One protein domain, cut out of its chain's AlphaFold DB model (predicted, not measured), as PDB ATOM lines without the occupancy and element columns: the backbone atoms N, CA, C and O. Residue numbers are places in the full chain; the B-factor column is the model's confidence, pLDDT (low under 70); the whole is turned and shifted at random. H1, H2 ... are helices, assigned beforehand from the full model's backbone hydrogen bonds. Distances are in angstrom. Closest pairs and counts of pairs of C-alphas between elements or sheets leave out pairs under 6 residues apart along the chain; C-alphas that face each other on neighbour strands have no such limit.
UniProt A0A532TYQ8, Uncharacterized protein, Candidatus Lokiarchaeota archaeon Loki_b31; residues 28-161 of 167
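AT A GLANCE: This is residues 28 to 161 of the 167 residues of an uncharacterized protein of Candidatus Lokiarchaeota archaeon Loki_b31 (UniProt A0A532TYQ8). This is a long rod of helices: the very long H3 is its spine, with the hairpin of H1 and H2 beside one end of it and H4 and H5 folded back along the other end. It has two lobes, one of H1, H2 and H3 residues 71 to 88, the other of H4, H5 and H3 residues 98 to 112, joined through H3. The printed part has 134 residues with five named helices, H1 to H5 in chain order, and no named strand; its class is all helix. It is extended, with a radius of gyration of the C-alphas of 23.3 A and spans of 78 by 21 by 18 A.

HOW THE PARTS SIT: Start with H1, residues 28 to 47, which touches H2, residues 51 to 67, at Ala 42 and Ala 54, their closest C-alphas, 4.2 A apart. This hairpin has a shallow tilt of 18 degrees. Go on to H3, residues 71 to 113, the hub; its residues 71 to 88 alone touch H2, closest at the C-alphas of Ile 74 and Ile 62, 5.1 A. Farther on, its residues 104 to 112 alone touch H4, residues 117 to 131, closest at the C-alphas of Tyr 108 and Ala 120, 4.9 A. H5, residues 141 to 161, touches H4, closest at the C-alphas of Asp 150 and His 121, 6.7 A. H3 touches H5 with residues 98 to 112 alone, closest at the C-alphas of Asn 98 and Ile 142, 6.8 A, at a tilt of 35.4 degrees, only just steep. H1 and H2 are apart from H4 and H5. The five helices form an up-and-down bundle, each running against the one before. Every O i to N i+4 pair is within hydrogen-bond range in H1, H2 and H5; in H3 37 of 39 are, in H4 10 of 11.

IN THESE COORDINATES: Find C-alpha 28 at (26.834, 33.457, 146.327); from there H1 runs 28.7 A, and H2 then runs 24.5 A. H3 begins at C-alpha 71, (36.210, 28.949, 136.407), and runs 62.3 A, with a kink of 30 degrees near residue 102. H4 spans 22.2 A, and H5 runs 30.6 A to C-alpha 161 at (31.002, 11.173, 71.399).

THE WHOLE: The C-alphas of Gln 28 and Leu 161, 78.3 A apart, are the two farthest apart. The printed part has no cut, the link from H4 to H5 is short and the other three are tight. No printed residue has a pLDDT under 70.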
ATOM      1  N   GLN A  28      26.385  34.549 147.192       81.12
ATOM      2  CA  GLN A  28      26.834  33.457 146.327       81.12
ATOM      3  C   GLN A  28      25.652  32.727 145.682       81.12
ATOM      4  O   GLN A  28      25.699  32.448 144.488       81.12
ATOM      5  N   ILE A  29      24.579  32.471 146.440       86.19
ATOM      6  CA  ILE A  29      23.360  31.837 145.911       86.19
ATOM      7  C   ILE A  29      22.693  32.761 144.891       86.19
ATOM      8  O   ILE A  29      22.346  32.305 143.809       86.19
ATOM      9  N   GLU A  30      22.586  34.058 145.188       89.69
ATOM     10  CA  GLU A  30      22.034  35.039 144.243       89.69
ATOM     11  C   GLU A  30      22.846  35.093 142.940       89.69
ATOM     12  O   GLU A  30      22.270  35.114 141.852       89.69
ATOM     13  N   THR A  31      24.180  35.045 143.037       90.31
ATOM     14  CA  THR A  31      25.044  35.037 141.846       90.31
ATOM     15  C   THR A  31      24.863  33.760 141.025       90.31
ATOM     16  O   THR A  31      24.727  33.834 139.807       90.31
ATOM     17  N   LEU A  32      24.796  32.595 141.678       91.94
ATOM     18  CA  LEU A  32      24.537  31.322 141.000       91.94
ATOM     19  C   LEU A  32      23.170  31.319 140.310       91.94
ATOM     20  O   LEU A  32      23.078  30.937 139.146       91.94
ATOM     21  N   SER A  33      22.121  31.794 140.987       93.31
ATOM     22  CA  SER A  33      20.793  31.932 140.387       93.31
ATOM     23  C   SER A  33      20.822  32.834 139.156       93.31
ATOM     24  O   SER A  33      20.223  32.488 138.140       93.31
ATOM     25  N   LYS A  34      21.562  33.951 139.206       95.75
ATOM     26  CA  LYS A  34      21.667  34.854 138.059       95.75
ATOM     27  C   LYS A  34      22.444  34.243 136.895       95.75
ATOM     28  O   LYS A  34      22.050  34.418 135.745       95.75
ATOM     29  N   ILE A  35      23.515  33.504 137.180       95.38
ATOM     30  CA  ILE A  35      24.287  32.771 136.169       95.38
ATOM     31  C   ILE A  35      23.408  31.745 135.446       95.38
ATOM     32  O   ILE A  35      23.495  31.634 134.223       95.38
ATOM     33  N   VAL A  36      22.562  31.015 136.177       95.56
ATOM     34  CA  VAL A  36      21.629  30.045 135.582       95.56
ATOM     35  C   VAL A  36      20.621  30.756 134.684       95.56
ATOM     36  O   VAL A  36      20.519  30.411 133.514       95.56
ATOM     37  N   GLU A  37      19.966  31.807 135.183       97.62
ATOM     38  CA  GLU A  37      18.994  32.589 134.407       97.62
ATOM     39  C   GLU A  37      19.596  33.126 133.097       97.62
ATOM     40  O   GLU A  37      19.008  32.984 132.027       97.62
ATOM     41  N   LEU A  38      20.790  33.720 133.160       97.88
ATOM     42  CA  LEU A  38      21.475  34.244 131.978       97.88
ATOM     43  C   LEU A  38      21.910  33.131 131.017       97.88
ATOM     44  O   LEU A  38      21.862  33.327 129.806       97.88
ATOM     45  N   SER A  39      22.307  31.966 131.537       96.25
ATOM     46  CA  SER A  39      22.645  30.806 130.701       96.25
ATOM     47  C   SER A  39      21.417  30.300 129.940       96.25
ATOM     48  O   SER A  39      21.511  30.061 128.740       96.25
ATOM     49  N   ASP A  40      20.261  30.218 130.602       97.44
ATOM     50  CA  ASP A  40      18.998  29.814 129.973       97.44
ATOM     51  C   ASP A  40      18.559  30.821 128.897       97.44
ATOM     52  O   ASP A  40      18.087  30.439 127.823       97.44
ATOM     53  N   LEU A  41      18.749  32.123 129.149       98.06
ATOM     54  CA  LEU A  41      18.499  33.172 128.157       98.06
ATOM     55  C   LEU A  41      19.446  33.061 126.958       98.06
ATOM     56  O   LEU A  41      18.991  33.171 125.820       98.06
ATOM     57  N   ALA A  42      20.736  32.805 127.193       97.06
ATOM     58  CA  ALA A  42      21.716  32.610 126.132       97.06
ATOM     59  C   ALA A  42      21.342  31.412 125.242       97.06
ATOM     60  O   ALA A  42      21.267  31.545 124.017       97.06
ATOM     61  N   GLU A  43      21.034  30.262 125.850       96.56
ATOM     62  CA  GLU A  43      20.589  29.061 125.138       96.56
ATOM     63  C   GLU A  43      19.278  29.309 124.377       96.56
ATOM     64  O   GLU A  43      19.153  28.946 123.205       96.56
ATOM     65  N   GLY A  44      18.320  29.999 124.999       97.12
ATOM     66  CA  GLY A  44      17.062  30.383 124.365       97.12
ATOM     67  C   GLY A  44      17.250  31.296 123.150       97.12
ATOM     68  O   GLY A  44      16.580  31.105 122.132       97.12
ATOM     69  N   SER A  45      18.167  32.264 123.217       97.00
ATOM     70  CA  SER A  45      18.516  33.134 122.087       97.00
ATOM     71  C   SER A  45      19.214  32.364 120.968       97.00
ATOM     72  O   SER A  45      18.860  32.529 119.798       97.00
ATOM     73  N   LEU A  46      20.117  31.438 121.312       95.38
ATOM     74  CA  LEU A  46      20.760  30.538 120.353       95.38
ATOM     75  C   LEU A  46      19.732  29.687 119.591       95.38
ATOM     76  O   LEU A  46      19.814  29.570 118.368       95.38
ATOM     77  N   MET A  47      18.750  29.109 120.290       94.38
ATOM     78  CA  MET A  47      17.687  28.311 119.662       94.38
ATOM     79  C   MET A  47      16.820  29.132 118.702       94.38
ATOM     80  O   MET A  47      16.319  28.596 117.716       94.38
ATOM     81  N   LYS A  48      16.661  30.431 118.972       95.56
ATOM     82  CA  LYS A  48      15.928  31.370 118.110       95.56
ATOM     83  C   LYS A  48      16.770  31.921 116.953       95.56
ATOM     84  O   LYS A  48      16.221  32.630 116.118       95.56
ATOM     85  N   GLY A  49      18.071  31.622 116.906       92.44
ATOM     86  CA  GLY A  49      18.998  32.182 115.916       92.44
ATOM     87  C   GLY A  49      19.355  33.653 116.156       92.44
ATOM     88  O   GLY A  49      19.855  34.313 115.254       92.44
ATOM     89  N   VAL A  50      19.100  34.184 117.356       96.12
ATOM     90  CA  VAL A  50      19.461  35.561 117.720       96.12
ATOM     91  C   VAL A  50      20.842  35.536 118.372       96.12
ATOM     92  O   VAL A  50      20.973  35.465 119.594       96.12
ATOM     93  N   TYR A  51      21.884  35.501 117.539       95.25
ATOM     94  CA  TYR A  51      23.257  35.273 118.002       95.25
ATOM     95  C   TYR A  51      23.817  36.418 118.846       95.25
ATOM     96  O   TYR A  51      24.472  36.137 119.844       95.25
ATOM     97  N   ASP A  52      23.512  37.673 118.512       96.19
ATOM     98  CA  ASP A  52      23.988  38.834 119.277       96.19
ATOM     99  C   ASP A  52      23.502  38.790 120.734       96.19
ATOM    100  O   ASP A  52      24.291  38.960 121.662       96.19
ATOM    101  N   ASP A  53      22.224  38.456 120.948       97.19
ATOM    102  CA  ASP A  53      21.659  38.292 122.290       97.19
ATOM    103  C   ASP A  53      22.286  37.097 123.019       97.19
ATOM    104  O   ASP A  53      22.579  37.176 124.213       97.19
ATOM    105  N   ALA A  54      22.509  35.982 122.315       97.56
ATOM    106  CA  ALA A  54      23.138  34.801 122.900       97.56
ATOM    107  C   ALA A  54      24.567  35.102 123.386       97.56
ATOM    108  O   ALA A  54      24.936  34.711 124.496       97.56
ATOM    109  N   ILE A  55      25.344  35.841 122.586       97.38
ATOM    110  CA  ILE A  55      26.684  36.321 122.949       97.38
ATOM    111  C   ILE A  55      26.585  37.275 124.140       97.38
ATOM    112  O   ILE A  55      27.282  37.086 125.134       97.38
ATOM    113  N   HIS A  56      25.675  38.250 124.089       97.88
ATOM    114  CA  HIS A  56      25.509  39.240 125.147       97.88
ATOM    115  C   HIS A  56      25.214  38.610 126.517       97.88
ATOM    116  O   HIS A  56      25.835  38.974 127.520       97.88
ATOM    117  N   TYR A  57      24.293  37.644 126.585       98.19
ATOM    118  CA  TYR A  57      24.001  36.937 127.835       98.19
ATOM    119  C   TYR A  57      25.172  36.055 128.290       98.19
ATOM    120  O   TYR A  57      25.481  36.026 129.482       98.19
ATOM    121  N   SER A  58      25.866  35.393 127.359       97.19
ATOM    122  CA  SER A  58      27.061  34.591 127.653       97.19
ATOM    123  C   SER A  58      28.189  35.435 128.261       97.19
ATOM    124  O   SER A  58      28.761  35.071 129.291       97.19
ATOM    125  N   GLU A  59      28.447  36.627 127.714       97.62
ATOM    126  CA  GLU A  59      29.421  37.576 128.262       97.62
ATOM    127  C   GLU A  59      29.061  38.031 129.681       97.62
ATOM    128  O   GLU A  59      29.943  38.163 130.533       97.62
ATOM    129  N   GLN A  60      27.773  38.256 129.965       97.88
ATOM    130  CA  GLN A  60      27.325  38.595 131.317       97.88
ATOM    131  C   GLN A  60      27.582  37.450 132.304       97.88
ATOM    132  O   GLN A  60      28.030  37.707 133.423       97.88
ATOM    133  N   VAL A  61      27.365  36.195 131.890       97.25
ATOM    134  CA  VAL A  61      27.716  35.024 132.709       97.25
ATOM    135  C   VAL A  61      29.216  34.992 132.992       97.25
ATOM    136  O   VAL A  61      29.604  34.810 134.143       97.25
ATOM    137  N   ILE A  62      30.058  35.209 131.977       96.69
ATOM    138  CA  ILE A  62      31.519  35.217 132.141       96.69
ATOM    139  C   ILE A  62      31.950  36.309 133.124       96.69
ATOM    140  O   ILE A  62      32.737  36.033 134.025       96.69
ATOM    141  N   ARG A  63      31.408  37.528 133.006       96.25
ATOM    142  CA  ARG A  63      31.724  38.634 133.929       96.25
ATOM    143  C   ARG A  63      31.383  38.279 135.377       96.25
ATOM    144  O   ARG A  63      32.239  38.413 136.246       96.25
ATOM    145  N   LEU A  64      30.177  37.761 135.624       95.50
ATOM    146  CA  LEU A  64      29.761  37.321 136.961       95.50
ATOM    147  C   LEU A  64      30.622  36.168 137.487       95.50
ATOM    148  O   LEU A  64      30.946  36.127 138.673       95.50
ATOM    149  N   ALA A  65      31.006  35.240 136.612       94.31
ATOM    150  CA  ALA A  65      31.851  34.115 136.976       94.31
ATOM    151  C   ALA A  65      33.273  34.562 137.350       94.31
ATOM    152  O   ALA A  65      33.807  34.075 138.341       94.31
ATOM    153  N   ILE A  66      33.855  35.531 136.632       94.88
ATOM    154  CA  ILE A  66      35.156  36.130 136.972       94.88
ATOM    155  C   ILE A  66      35.090  36.827 138.334       94.88
ATOM    156  O   ILE A  66      35.953  36.613 139.180       94.88
ATOM    157  N   GLU A  67      34.046  37.622 138.585       93.88
ATOM    158  CA  GLU A  67      33.874  38.337 139.860       93.88
ATOM    159  C   GLU A  67      33.785  37.406 141.079       93.88
ATOM    160  O   GLU A  67      34.043  37.837 142.207       93.88
ATOM    161  N   LYS A  68      33.386  36.147 140.870       92.88
ATOM    162  CA  LYS A  68      33.206  35.142 141.925       92.88
ATOM    163  C   LYS A  68      34.174  33.964 141.847       92.88
ATOM    164  O   LYS A  68      33.969  33.008 142.590       92.88
ATOM    165  N   ASP A  69      35.196  34.038 140.995       92.81
ATOM    166  CA  ASP A  69      36.209  32.986 140.824       92.81
ATOM    167  C   ASP A  69      35.598  31.612 140.455       92.81
ATOM    168  O   ASP A  69      35.900  30.564 141.024       92.81
ATOM    169  N   MET A  70      34.643  31.625 139.517       93.12
ATOM    170  CA  MET A  70      33.860  30.462 139.086       93.12
ATOM    171  C   MET A  70      34.320  29.921 137.718       93.12
ATOM    172  O   MET A  70      33.556  29.900 136.749       93.12
ATOM    173  N   ASP A  71      35.553  29.420 137.644       94.25
ATOM    174  CA  ASP A  71      36.210  28.949 136.407       94.25
ATOM    175  C   ASP A  71      35.388  27.975 135.552       94.25
ATOM    176  O   ASP A  71      35.428  28.018 134.320       94.25
ATOM    177  N   HIS A  72      34.633  27.073 136.185       94.75
ATOM    178  CA  HIS A  72      33.808  26.105 135.460       94.75
ATOM    179  C   HIS A  72      32.768  26.795 134.562       94.75
ATOM    180  O   HIS A  72      32.545  26.369 133.429       94.75
ATOM    181  N   HIS A  73      32.168  27.885 135.046       93.00
ATOM    182  CA  HIS A  73      31.172  28.639 134.293       93.00
ATOM    183  C   HIS A  73      31.805  29.434 133.151       93.00
ATOM    184  O   HIS A  73      31.207  29.511 132.082       93.00
ATOM    185  N   ILE A  74      33.026  29.947 133.335       95.25
ATOM    186  CA  ILE A  74      33.786  30.608 132.266       95.25
ATOM    187  C   ILE A  74      34.019  29.623 131.118       95.25
ATOM    188  O   ILE A  74      33.593  29.882 129.996       95.25
ATOM    189  N   LYS A  75      34.589  28.446 131.411       96.62
ATOM    190  CA  LYS A  75      34.869  27.417 130.392       96.62
ATOM    191  C   LYS A  75      33.610  26.959 129.659       96.62
ATOM    192  O   LYS A  75      33.624  26.837 128.437       96.62
ATOM    193  N   LYS A  76      32.505  26.757 130.388       96.19
ATOM    194  CA  LYS A  76      31.215  26.394 129.782       96.19
ATOM    195  C   LYS A  76      30.755  27.454 128.773       96.19
ATOM    196  O   LYS A  76      30.280  27.111 127.694       96.19
ATOM    197  N   GLN A  77      30.902  28.735 129.107       96.19
ATOM    198  CA  GLN A  77      30.511  29.826 128.214       96.19
ATOM    199  C   GLN A  77      31.481  30.015 127.040       96.19
ATOM    200  O   GLN A  77      31.044  30.313 125.934       96.19
ATOM    201  N   GLU A  78      32.777  29.761 127.218       95.88
ATOM    202  CA  GLU A  78      33.736  29.735 126.106       95.88
ATOM    203  C   GLU A  78      33.396  28.650 125.073       95.88
ATOM    204  O   GLU A  78      33.451  28.896 123.867       95.88
ATOM    205  N   GLU A  79      33.018  27.451 125.524       97.44
ATOM    206  CA  GLU A  79      32.539  26.378 124.642       97.44
ATOM    207  C   GLU A  79      31.241  26.769 123.929       97.44
ATOM    208  O   GLU A  79      31.110  26.579 122.720       97.44
ATOM    209  N   PHE A  80      30.310  27.385 124.655       97.00
ATOM    210  CA  PHE A  80      29.071  27.903 124.087       97.00
ATOM    211  C   PHE A  80      29.321  28.957 122.992       97.00
ATOM    212  O   PHE A  80      28.737  28.882 121.910       97.00
ATOM    213  N   MET A  81      30.251  29.891 123.211       96.00
ATOM    214  CA  MET A  81      30.623  30.895 122.208       96.00
ATOM    215  C   MET A  81      31.278  30.282 120.965       96.00
ATOM    216  O   MET A  81      31.039  30.764 119.858       96.00
ATOM    217  N   LYS A  82      32.051  29.193 121.102       96.56
ATOM    218  CA  LYS A  82      32.582  28.457 119.938       96.56
ATOM    219  C   LYS A  82      31.456  27.892 119.074       96.56
ATOM    220  O   LYS A  82      31.497  28.043 117.857       96.56
ATOM    221  N   ILE A  83      30.419  27.328 119.695       95.44
ATOM    222  CA  ILE A  83      29.238  26.818 118.979       95.44
ATOM    223  C   ILE A  83      28.528  27.947 118.218       95.44
ATOM    224  O   ILE A  83      28.098  27.753 117.078       95.44
ATOM    225  N   ILE A  84      28.398  29.132 118.827       95.44
ATOM    226  CA  ILE A  84      27.834  30.307 118.147       95.44
ATOM    227  C   ILE A  84      28.704  30.700 116.952       95.44
ATOM    228  O   ILE A  84      28.180  30.866 115.851       95.44
ATOM    229  N   ALA A  85      30.020  30.806 117.145       93.44
ATOM    230  CA  ALA A  85      30.952  31.183 116.087       93.44
ATOM    231  C   ALA A  85      30.873  30.228 114.886       93.44
ATOM    232  O   ALA A  85      30.778  30.682 113.746       93.44
ATOM    233  N   GLU A  86      30.823  28.915 115.129       91.94
ATOM    234  CA  GLU A  86      30.652  27.902 114.081       91.94
ATOM    235  C   GLU A  86      29.332  28.073 113.314       91.94
ATOM    236  O   GLU A  86      29.301  27.960 112.086       91.94
ATOM    237  N   LYS A  87      28.230  28.371 114.016       92.06
ATOM    238  CA  LYS A  87      26.920  28.603 113.388       92.06
ATOM    239  C   LYS A  87      26.910  29.864 112.531       92.06
ATOM    240  O   LYS A  87      26.512  29.785 111.372       92.06
ATOM    241  N   VAL A  88      27.396  30.984 113.060       93.00
ATOM    242  CA  VAL A  88      27.479  32.261 112.332       93.00
ATOM    243  C   VAL A  88      28.368  32.118 111.098       93.00
ATOM    244  O   VAL A  88      27.990  32.526 110.001       93.00
ATOM    245  N   GLN A  89      29.528  31.475 111.245       91.62
ATOM    246  CA  GLN A  89      30.432  31.220 110.128       91.62
ATOM    247  C   GLN A  89      29.777  30.341 109.056       91.62
ATOM    248  O   GLN A  89      29.907  30.612 107.860       91.62
ATOM    249  N   LYS A  90      29.044  29.301 109.468       90.50
ATOM    250  CA  LYS A  90      28.293  28.451 108.543       90.50
ATOM    251  C   LYS A  90      27.246  29.254 107.774       90.50
ATOM    252  O   LYS A  90      27.164  29.110 106.557       90.50
ATOM    253  N   GLU A  91      26.451  30.080 108.450       91.56
ATOM    254  CA  GLU A  91      25.427  30.908 107.802       91.56
ATOM    255  C   GLU A  91      26.026  31.906 106.813       91.56
ATOM    256  O   GLU A  91      25.524  32.037 105.694       91.56
ATOM    257  N   PHE A  92      27.141  32.540 107.186       93.25
ATOM    258  CA  PHE A  92      27.894  33.422 106.303       93.25
ATOM    259  C   PHE A  92      28.301  32.705 105.011       93.25
ATOM    260  O   PHE A  92      27.947  33.158 103.921       93.25
ATOM    261  N   TYR A  93      28.965  31.548 105.115       93.50
ATOM    262  CA  TYR A  93      29.397  30.808 103.929       93.50
ATOM    263  C   TYR A  93      28.226  30.285 103.100       93.50
ATOM    264  O   TYR A  93      28.301  30.301 101.876       93.50
ATOM    265  N   VAL A  94      27.133  29.841 103.726       92.31
ATOM    266  CA  VAL A  94      25.925  29.436 102.988       92.31
ATOM    267  C   VAL A  94      25.368  30.609 102.178       92.31
ATOM    268  O   VAL A  94      25.023  30.426 101.011       92.31
ATOM    269  N   SER A  95      25.299  31.806 102.765       92.81
ATOM    270  CA  SER A  95      24.848  33.017 102.073       92.81
ATOM    271  C   SER A  95      25.765  33.375 100.897       92.81
ATOM    272  O   SER A  95      25.299  33.490  99.761       92.81
ATOM    273  N   GLU A  96      27.076  33.444 101.145       94.31
ATOM    274  CA  GLU A  96      28.096  33.749 100.133       94.31
ATOM    275  C   GLU A  96      28.048  32.753  98.962       94.31
ATOM    276  O   GLU A  96      28.019  33.142  97.790       94.31
ATOM    277  N   ILE A  97      27.959  31.456  99.271       94.94
ATOM    278  CA  ILE A  97      27.866  30.389  98.273       94.94
ATOM    279  C   ILE A  97      26.577  30.500  97.471       94.94
ATOM    280  O   ILE A  97      26.629  30.319  96.261       94.94
ATOM    281  N   ASN A  98      25.431  30.801  98.084       92.31
ATOM    282  CA  ASN A  98      24.176  30.954  97.344       92.31
ATOM    283  C   ASN A  98      24.245  32.108  96.331       92.31
ATOM    284  O   ASN A  98      23.801  31.965  95.183       92.31
ATOM    285  N   GLU A  99      24.842  33.237  96.723       92.62
ATOM    286  CA  GLU A  99      25.025  34.374  95.821       92.62
ATOM    287  C   GLU A  99      25.988  34.026  94.677       92.62
ATOM    288  O   GLU A  99      25.698  34.265  93.498       92.62
ATOM    289  N   ALA A 100      27.131  33.426  95.006       93.94
ATOM    290  CA  ALA A 100      28.155  33.087  94.029       93.94
ATOM    291  C   ALA A 100      27.711  31.948  93.091       93.94
ATOM    292  O   ALA A 100      27.924  32.031  91.880       93.94
ATOM    293  N   ALA A 101      27.016  30.933  93.607       93.25
ATOM    294  CA  ALA A 101      26.492  29.813  92.830       93.25
ATOM    295  C   ALA A 101      25.492  30.270  91.763       93.25
ATOM    296  O   ALA A 101      25.526  29.759  90.648       93.25
ATOM    297  N   SER A 102      24.677  31.291  92.044       90.31
ATOM    298  CA  SER A 102      23.764  31.875  91.049       90.31
ATOM    299  C   SER A 102      24.511  32.490  89.855       90.31
ATOM    300  O   SER A 102      24.033  32.453  88.721       90.31
ATOM    301  N   LYS A 103      25.697  33.067  90.090       93.44
ATOM    302  CA  LYS A 103      26.558  33.622  89.029       93.44
ATOM    303  C   LYS A 103      27.237  32.496  88.249       93.44
ATOM    304  O   LYS A 103      27.247  32.528  87.019       93.44
ATOM    305  N   ILE A 104      27.738  31.486  88.957       94.94
ATOM    306  CA  ILE A 104      28.360  30.300  88.358       94.94
ATOM    307  C   ILE A 104      27.370  29.515  87.501       94.94
ATOM    308  O   ILE A 104      27.727  29.141  86.391       94.94
ATOM    309  N   GLU A 105      26.124  29.333  87.941       94.62
ATOM    310  CA  GLU A 105      25.090  28.645  87.160       94.62
ATOM    311  C   GLU A 105      24.867  29.310  85.797       94.62
ATOM    312  O   GLU A 105      24.756  28.632  84.780       94.62
ATOM    313  N   ARG A 106      24.863  30.647  85.745       95.06
ATOM    314  CA  ARG A 106      24.709  31.380  84.481       95.06
ATOM    315  C   ARG A 106      25.890  31.158  83.544       95.06
ATOM    316  O   ARG A 106      25.679  30.953  82.352       95.06
ATOM    317  N   ILE A 107      27.115  31.208  84.070       95.44
ATOM    318  CA  ILE A 107      28.333  30.951  83.286       95.44
ATOM    319  C   ILE A 107      28.316  29.511  82.767       95.44
ATOM    320  O   ILE A 107      28.539  29.279  81.581       95.44
ATOM    321  N   TYR A 108      27.981  28.565  83.643       96.62
ATOM    322  CA  TYR A 108      27.831  27.154  83.320       96.62
ATOM    323  C   TYR A 108      26.838  26.947  82.168       96.62
ATOM    324  O   TYR A 108      27.172  26.323  81.165       96.62
ATOM    325  N   ASP A 109      25.648  27.544  82.252       95.69
ATOM    326  CA  ASP A 109      24.607  27.399  81.233       95.69
ATOM    327  C   ASP A 109      24.995  27.996  79.881       95.69
ATOM    328  O   ASP A 109      24.615  27.460  78.838       95.69
ATOM    329  N   VAL A 110      25.758  29.091  79.876       97.19
ATOM    330  CA  VAL A 110      26.318  29.662  78.643       97.19
ATOM    331  C   VAL A 110      27.318  28.696  78.010       97.19
ATOM    332  O   VAL A 110      27.248  28.464  76.805       97.19
ATOM    333  N   LEU A 111      28.207  28.097  78.808       95.81
ATOM    334  CA  LEU A 111      29.202  27.142  78.317       95.81
ATOM    335  C   LEU A 111      28.554  25.865  77.775       95.81
ATOM    336  O   LEU A 111      28.941  25.409  76.705       95.81
ATOM    337  N   ILE A 112      27.524  25.338  78.444       95.62
ATOM    338  CA  ILE A 112      26.761  24.183  77.947       95.62
ATOM    339  C   ILE A 112      26.064  24.500  76.623       95.62
ATOM    340  O   ILE A 112      26.121  23.695  75.698       95.62
ATOM    341  N   LYS A 113      25.440  25.678  76.490       94.81
ATOM    342  CA  LYS A 113      24.806  26.100  75.225       94.81
ATOM    343  C   LYS A 113      25.806  26.286  74.087       94.81
ATOM    344  O   LYS A 113      25.432  26.116  72.934       94.81
ATOM    345  N   ALA A 114      27.039  26.657  74.412       95.25
ATOM    346  CA  ALA A 114      28.143  26.759  73.465       95.25
ATOM    347  C   ALA A 114      28.865  25.416  73.238       95.25
ATOM    348  O   ALA A 114      29.926  25.413  72.625       95.25
ATOM    349  N   GLU A 115      28.333  24.305  73.766       92.12
ATOM    350  CA  GLU A 115      28.915  22.955  73.681       92.12
ATOM    351  C   GLU A 115      30.326  22.833  74.301       92.12
ATOM    352  O   GLU A 115      31.039  21.849  74.111       92.12
ATOM    353  N   ASN A 116      30.715  23.791  75.147       94.25
ATOM    354  CA  ASN A 116      31.978  23.806  75.885       94.25
ATOM    355  C   ASN A 116      31.862  23.021  77.205       94.25
ATOM    356  O   ASN A 116      32.097  23.555  78.293       94.25
ATOM    357  N   PHE A 117      31.506  21.735  77.122       92.25
ATOM    358  CA  PHE A 117      31.208  20.883  78.285       92.25
ATOM    359  C   PHE A 117      32.367  20.764  79.287       92.25
ATOM    360  O   PHE A 117      32.143  20.812  80.496       92.25
ATOM    361  N   ASN A 118      33.610  20.641  78.805       93.00
ATOM    362  CA  ASN A 118      34.783  20.526  79.680       93.00
ATOM    363  C   ASN A 118      35.005  21.804  80.498       93.00
ATOM    364  O   ASN A 118      35.180  21.731  81.710       93.00
ATOM    365  N   GLN A 119      34.912  22.974  79.858       94.88
ATOM    366  CA  GLN A 119      35.046  24.258  80.552       94.88
ATOM    367  C   GLN A 119      33.902  24.482  81.544       94.88
ATOM    368  O   GLN A 119      34.132  24.996  82.635       94.88
ATOM    369  N   ALA A 120      32.673  24.075  81.199       95.31
ATOM    370  CA  ALA A 120      31.540  24.151  82.119       95.31
ATOM    371  C   ALA A 120      31.822  23.357  83.409       95.31
ATOM    372  O   ALA A 120      31.652  23.879  84.513       95.31
ATOM    373  N   HIS A 121      32.325  22.128  83.268       95.56
ATOM    374  CA  HIS A 121      32.716  21.283  84.394       95.56
ATOM    375  C   HIS A 121      33.860  21.899  85.217       95.56
ATOM    376  O   HIS A 121      33.769  21.977  86.441       95.56
ATOM    377  N   GLU A 122      34.913  22.391  84.559       95.69
ATOM    378  CA  GLU A 122      36.057  23.028  85.222       95.69
ATOM    379  C   GLU A 122      35.647  24.244  86.058       95.69
ATOM    380  O   GLU A 122      36.120  24.399  87.183       95.69
ATOM    381  N   VAL A 123      34.730  25.079  85.557       96.12
ATOM    382  CA  VAL A 123      34.210  26.236  86.301       96.12
ATOM    383  C   VAL A 123      33.474  25.795  87.571       96.12
ATOM    384  O   VAL A 123      33.682  26.383  88.636       96.12
ATOM    385  N   LEU A 124      32.644  24.749  87.489       95.50
ATOM    386  CA  LEU A 124      31.935  24.218  88.656       95.50
ATOM    387  C   LEU A 124      32.898  23.582  89.672       95.50
ATOM    388  O   LEU A 124      32.751  23.795  90.876       95.50
ATOM    389  N   GLU A 125      33.900  22.829  89.218       95.62
ATOM    390  CA  GLU A 125      34.888  22.215  90.109       95.62
ATOM    391  C   GLU A 125      35.813  23.252  90.752       95.62
ATOM    392  O   GLU A 125      36.058  23.184  91.955       95.62
ATOM    393  N   ALA A 126      36.261  24.266  90.006       94.94
ATOM    394  CA  ALA A 126      37.028  25.379  90.563       94.94
ATOM    395  C   ALA A 126      36.233  26.108  91.656       94.94
ATOM    396  O   ALA A 126      36.768  26.410  92.727       94.94
ATOM    397  N   PHE A 127      34.935  26.323  91.421       94.75
ATOM    398  CA  PHE A 127      34.034  26.878  92.422       94.75
ATOM    399  C   PHE A 127      33.952  25.994  93.676       94.75
ATOM    400  O   PHE A 127      34.108  26.492  94.790       94.75
ATOM    401  N   LYS A 128      33.770  24.675  93.527       94.75
ATOM    402  CA  LYS A 128      33.724  23.741  94.665       94.75
ATOM    403  C   LYS A 128      35.044  23.709  95.439       94.75
ATOM    404  O   LYS A 128      35.035  23.749  96.667       94.75
ATOM    405  N   ILE A 129      36.182  23.690  94.747       95.31
ATOM    406  CA  ILE A 129      37.512  23.679  95.373       95.31
ATOM    407  C   ILE A 129      37.722  24.918  96.250       95.31
ATOM    408  O   ILE A 129      38.299  24.794  97.327       95.31
ATOM    409  N   HIS A 130      37.214  26.085  95.839       93.75
ATOM    410  CA  HIS A 130      37.348  27.326  96.607       93.75
ATOM    411  C   HIS A 130      36.720  27.256  98.014       93.75
ATOM    412  O   HIS A 130      37.193  27.925  98.937       93.75
ATOM    413  N   TYR A 131      35.671  26.445  98.193       92.94
ATOM    414  CA  TYR A 131      34.926  26.346  99.453       92.94
ATOM    415  C   TYR A 131      35.077  25.002 100.179       92.94
ATOM    416  O   TYR A 131      34.581  24.875 101.298       92.94
ATOM    417  N   LYS A 132      35.775  24.019  99.594       90.94
ATOM    418  CA  LYS A 132      35.846  22.636 100.108       90.94
ATOM    419  C   LYS A 132      36.323  22.532 101.567       90.94
ATOM    420  O   LYS A 132      35.823  21.696 102.308       90.94
ATOM    421  N   ASP A 133      37.264  23.392 101.966       90.00
ATOM    422  CA  ASP A 133      37.881  23.377 103.301       90.00
ATOM    423  C   ASP A 133      37.167  24.326 104.283       90.00
ATOM    424  O   ASP A 133      37.496  24.368 105.465       90.00
ATOM    425  N   LYS A 134      36.197  25.112 103.795       88.88
ATOM    426  CA  LYS A 134      35.477  26.134 104.572       88.88
ATOM    427  C   LYS A 134      34.146  25.620 105.108       88.88
ATOM    428  O   LYS A 134      33.730  26.000 106.198       88.88
ATOM    429  N   ILE A 135      33.450  24.793 104.326       90.62
ATOM    430  CA  ILE A 135      32.121  24.282 104.664       90.62
ATOM    431  C   ILE A 135      31.825  22.988 103.906       90.62
ATOM    432  O   ILE A 135      32.285  22.779 102.786       90.62
ATOM    433  N   ASN A 136      30.989  22.130 104.496       89.94
ATOM    434  CA  ASN A 136      30.460  20.966 103.799       89.94
ATOM    435  C   ASN A 136      29.482  21.389 102.685       89.94
ATOM    436  O   ASN A 136      28.302  21.658 102.941       89.94
ATOM    437  N   LEU A 137      29.972  21.401 101.446       91.25
ATOM    438  CA  LEU A 137      29.205  21.775 100.256       91.25
ATOM    439  C   LEU A 137      28.037  20.834  99.960       91.25
ATOM    440  O   LEU A 137      27.028  21.282  99.413       91.25
ATOM    441  N   ASP A 138      28.120  19.572 100.383       86.94
ATOM    442  CA  ASP A 138      27.039  18.603 100.188       86.94
ATOM    443  C   ASP A 138      25.798  18.960 101.005       86.94
ATOM    444  O   ASP A 138      24.716  18.457 100.724       86.94
ATOM    445  N   SER A 139      25.910  19.854 101.991       87.50
ATOM    446  CA  SER A 139      24.759  20.358 102.746       87.50
ATOM    447  C   SER A 139      24.018  21.514 102.058       87.50
ATOM    448  O   SER A 139      22.974  21.942 102.548       87.50
ATOM    449  N   ILE A 140      24.519  22.016 100.921       90.75
ATOM    450  CA  ILE A 140      23.997  23.213 100.255       90.75
ATOM    451  C   ILE A 140      23.214  22.829  98.991       90.75
ATOM    452  O   ILE A 140      23.771  22.339  98.007       90.75
ATOM    453  N   GLN A 141      21.905  23.104  98.986       91.81
ATOM    454  CA  GLN A 141      20.980  22.636  97.944       91.81
ATOM    455  C   GLN A 141      21.342  23.104  96.526       91.81
ATOM    456  O   GLN A 141      21.239  22.321  95.580       91.81
ATOM    457  N   ILE A 142      21.774  24.358  96.354       91.62
ATOM    458  CA  ILE A 142      22.129  24.882  95.026       91.62
ATOM    459  C   ILE A 142      23.343  24.151  94.435       91.62
ATOM    460  O   ILE A 142      23.361  23.843  93.245       91.62
ATOM    461  N   ILE A 143      24.304  23.757  95.276       93.81
ATOM    462  CA  ILE A 143      25.494  23.008  94.851       93.81
ATOM    463  C   ILE A 143      25.142  21.575  94.487       93.81
ATOM    464  O   ILE A 143      25.603  21.071  93.461       93.81
ATOM    465  N   GLN A 144      24.263  20.936  95.261       94.12
ATOM    466  CA  GLN A 144      23.728  19.624  94.899       94.12
ATOM    467  C   GLN A 144      23.018  19.665  93.540       94.12
ATOM    468  O   GLN A 144      23.182  18.755  92.726       94.12
ATOM    469  N   ASN A 145      22.228  20.710  93.282       94.38
ATOM    470  CA  ASN A 145      21.497  20.868  92.026       94.38
ATOM    471  C   ASN A 145      22.454  21.050  90.842       94.38
ATOM    472  O   ASN A 145      22.315  20.339  89.845       94.38
ATOM    473  N   LEU A 146      23.455  21.925  90.976       93.75
ATOM    474  CA  LEU A 146      24.492  22.134  89.962       93.75
ATOM    475  C   LEU A 146      25.298  20.863  89.692       93.75
ATOM    476  O   LEU A 146      25.477  20.483  88.541       93.75
ATOM    477  N   THR A 147      25.692  20.140  90.739       94.56
ATOM    478  CA  THR A 147      26.437  18.877  90.605       94.56
ATOM    479  C   THR A 147      25.611  17.810  89.879       94.56
ATOM    480  O   THR A 147      26.117  17.098  89.014       94.56
ATOM    481  N   LYS A 148      24.308  17.709  90.180       95.44
ATOM    482  CA  LYS A 148      23.394  16.797  89.471       95.44
ATOM    483  C   LYS A 148      23.205  17.193  88.008       95.44
ATOM    484  O   LYS A 148      23.098  16.312  87.157       95.44
ATOM    485  N   LYS A 149      23.111  18.494  87.723       94.62
ATOM    486  CA  LYS A 149      23.010  19.028  86.359       94.62
ATOM    487  C   LYS A 149      24.262  18.675  85.562       94.62
ATOM    488  O   LYS A 149      24.142  18.094  84.489       94.62
ATOM    489  N   ASP A 150      25.434  18.898  86.147       95.38
ATOM    490  CA  ASP A 150      26.711  18.596  85.513       95.38
ATOM    491  C   ASP A 150      26.894  17.119  85.191       95.38
ATOM    492  O   ASP A 150      27.201  16.761  84.053       95.38
ATOM    493  N   LEU A 151      26.576  16.240  86.142       95.00
ATOM    494  CA  LEU A 151      26.616  14.804  85.899       95.00
ATOM    495  C   LEU A 151      25.736  14.396  84.704       95.00
ATOM    496  O   LEU A 151      26.154  13.584  83.878       95.00
ATOM    497  N   LYS A 152      24.527  14.963  84.591       95.12
ATOM    498  CA  LYS A 152      23.609  14.670  83.480       95.12
ATOM    499  C   LYS A 152      24.180  15.118  82.136       95.12
ATOM    500  O   LYS A 152      24.142  14.335  81.190       95.12
ATOM    501  N   GLU A 153      24.701  16.339  82.046       93.44
ATOM    502  CA  GLU A 153      25.260  16.859  80.791       93.44
ATOM    503  C   GLU A 153      26.523  16.098  80.371       93.44
ATOM    504  O   GLU A 153      26.669  15.741  79.201       93.44
ATOM    505  N   ARG A 154      27.380  15.709  81.321       92.56
ATOM    506  CA  ARG A 154      28.562  14.882  81.030       92.56
ATOM    507  C   ARG A 154      28.210  13.496  80.499       92.56
ATOM    508  O   ARG A 154      28.891  12.994  79.606       92.56
ATOM    509  N   ILE A 155      27.159  12.869  81.030       92.12
ATOM    510  CA  ILE A 155      26.674  11.581  80.516       92.12
ATOM    511  C   ILE A 155      26.177  11.744  79.077       92.12
ATOM    512  O   ILE A 155      26.564  10.951  78.220       92.12
ATOM    513  N   LYS A 156      25.375  12.780  78.792       90.25
ATOM    514  CA  LYS A 156      24.892  13.061  77.430       90.25
ATOM    515  C   LYS A 156      26.047  13.271  76.450       90.25
ATOM    516  O   LYS A 156      26.065  12.627  75.408       90.25
ATOM    517  N   PHE A 157      27.024  14.099  76.819       90.06
ATOM    518  CA  PHE A 157      28.206  14.373  76.000       90.06
ATOM    519  C   PHE A 157      29.052  13.117  75.743       90.06
ATOM    520  O   PHE A 157      29.520  12.873  74.635       90.06
ATOM    521  N   LYS A 158      29.223  12.258  76.755       89.81
ATOM    522  CA  LYS A 158      29.948  10.993  76.579       89.81
ATOM    523  C   LYS A 158      29.232  10.051  75.605       89.81
ATOM    524  O   LYS A 158      29.900   9.379  74.826       89.81
ATOM    525  N   ILE A 159      27.900   9.998  75.653       88.81
ATOM    526  CA  ILE A 159      27.092   9.186  74.733       88.81
ATOM    527  C   ILE A 159      27.174   9.741  73.304       88.81
ATOM    528  O   ILE A 159      27.353   8.958  72.375       88.81
ATOM    529  N   SER A 160      27.098  11.065  73.109       84.62
ATOM    530  CA  SER A 160      27.204  11.662  71.768       84.62
ATOM    531  C   SER A 160      28.563  11.377  71.125       84.62
ATOM    532  O   SER A 160      28.609  10.896  69.999       84.62
ATOM    533  N   LEU A 161      29.660  11.521  71.878       84.81
ATOM    534  CA  LEU A 161      31.002  11.173  71.399       84.81
ATOM    535  C   LEU A 161      31.152   9.696  71.001       84.81
ATOM    536  O   LEU A 161      31.932   9.376  70.107       84.81
TER     537      LEU A 161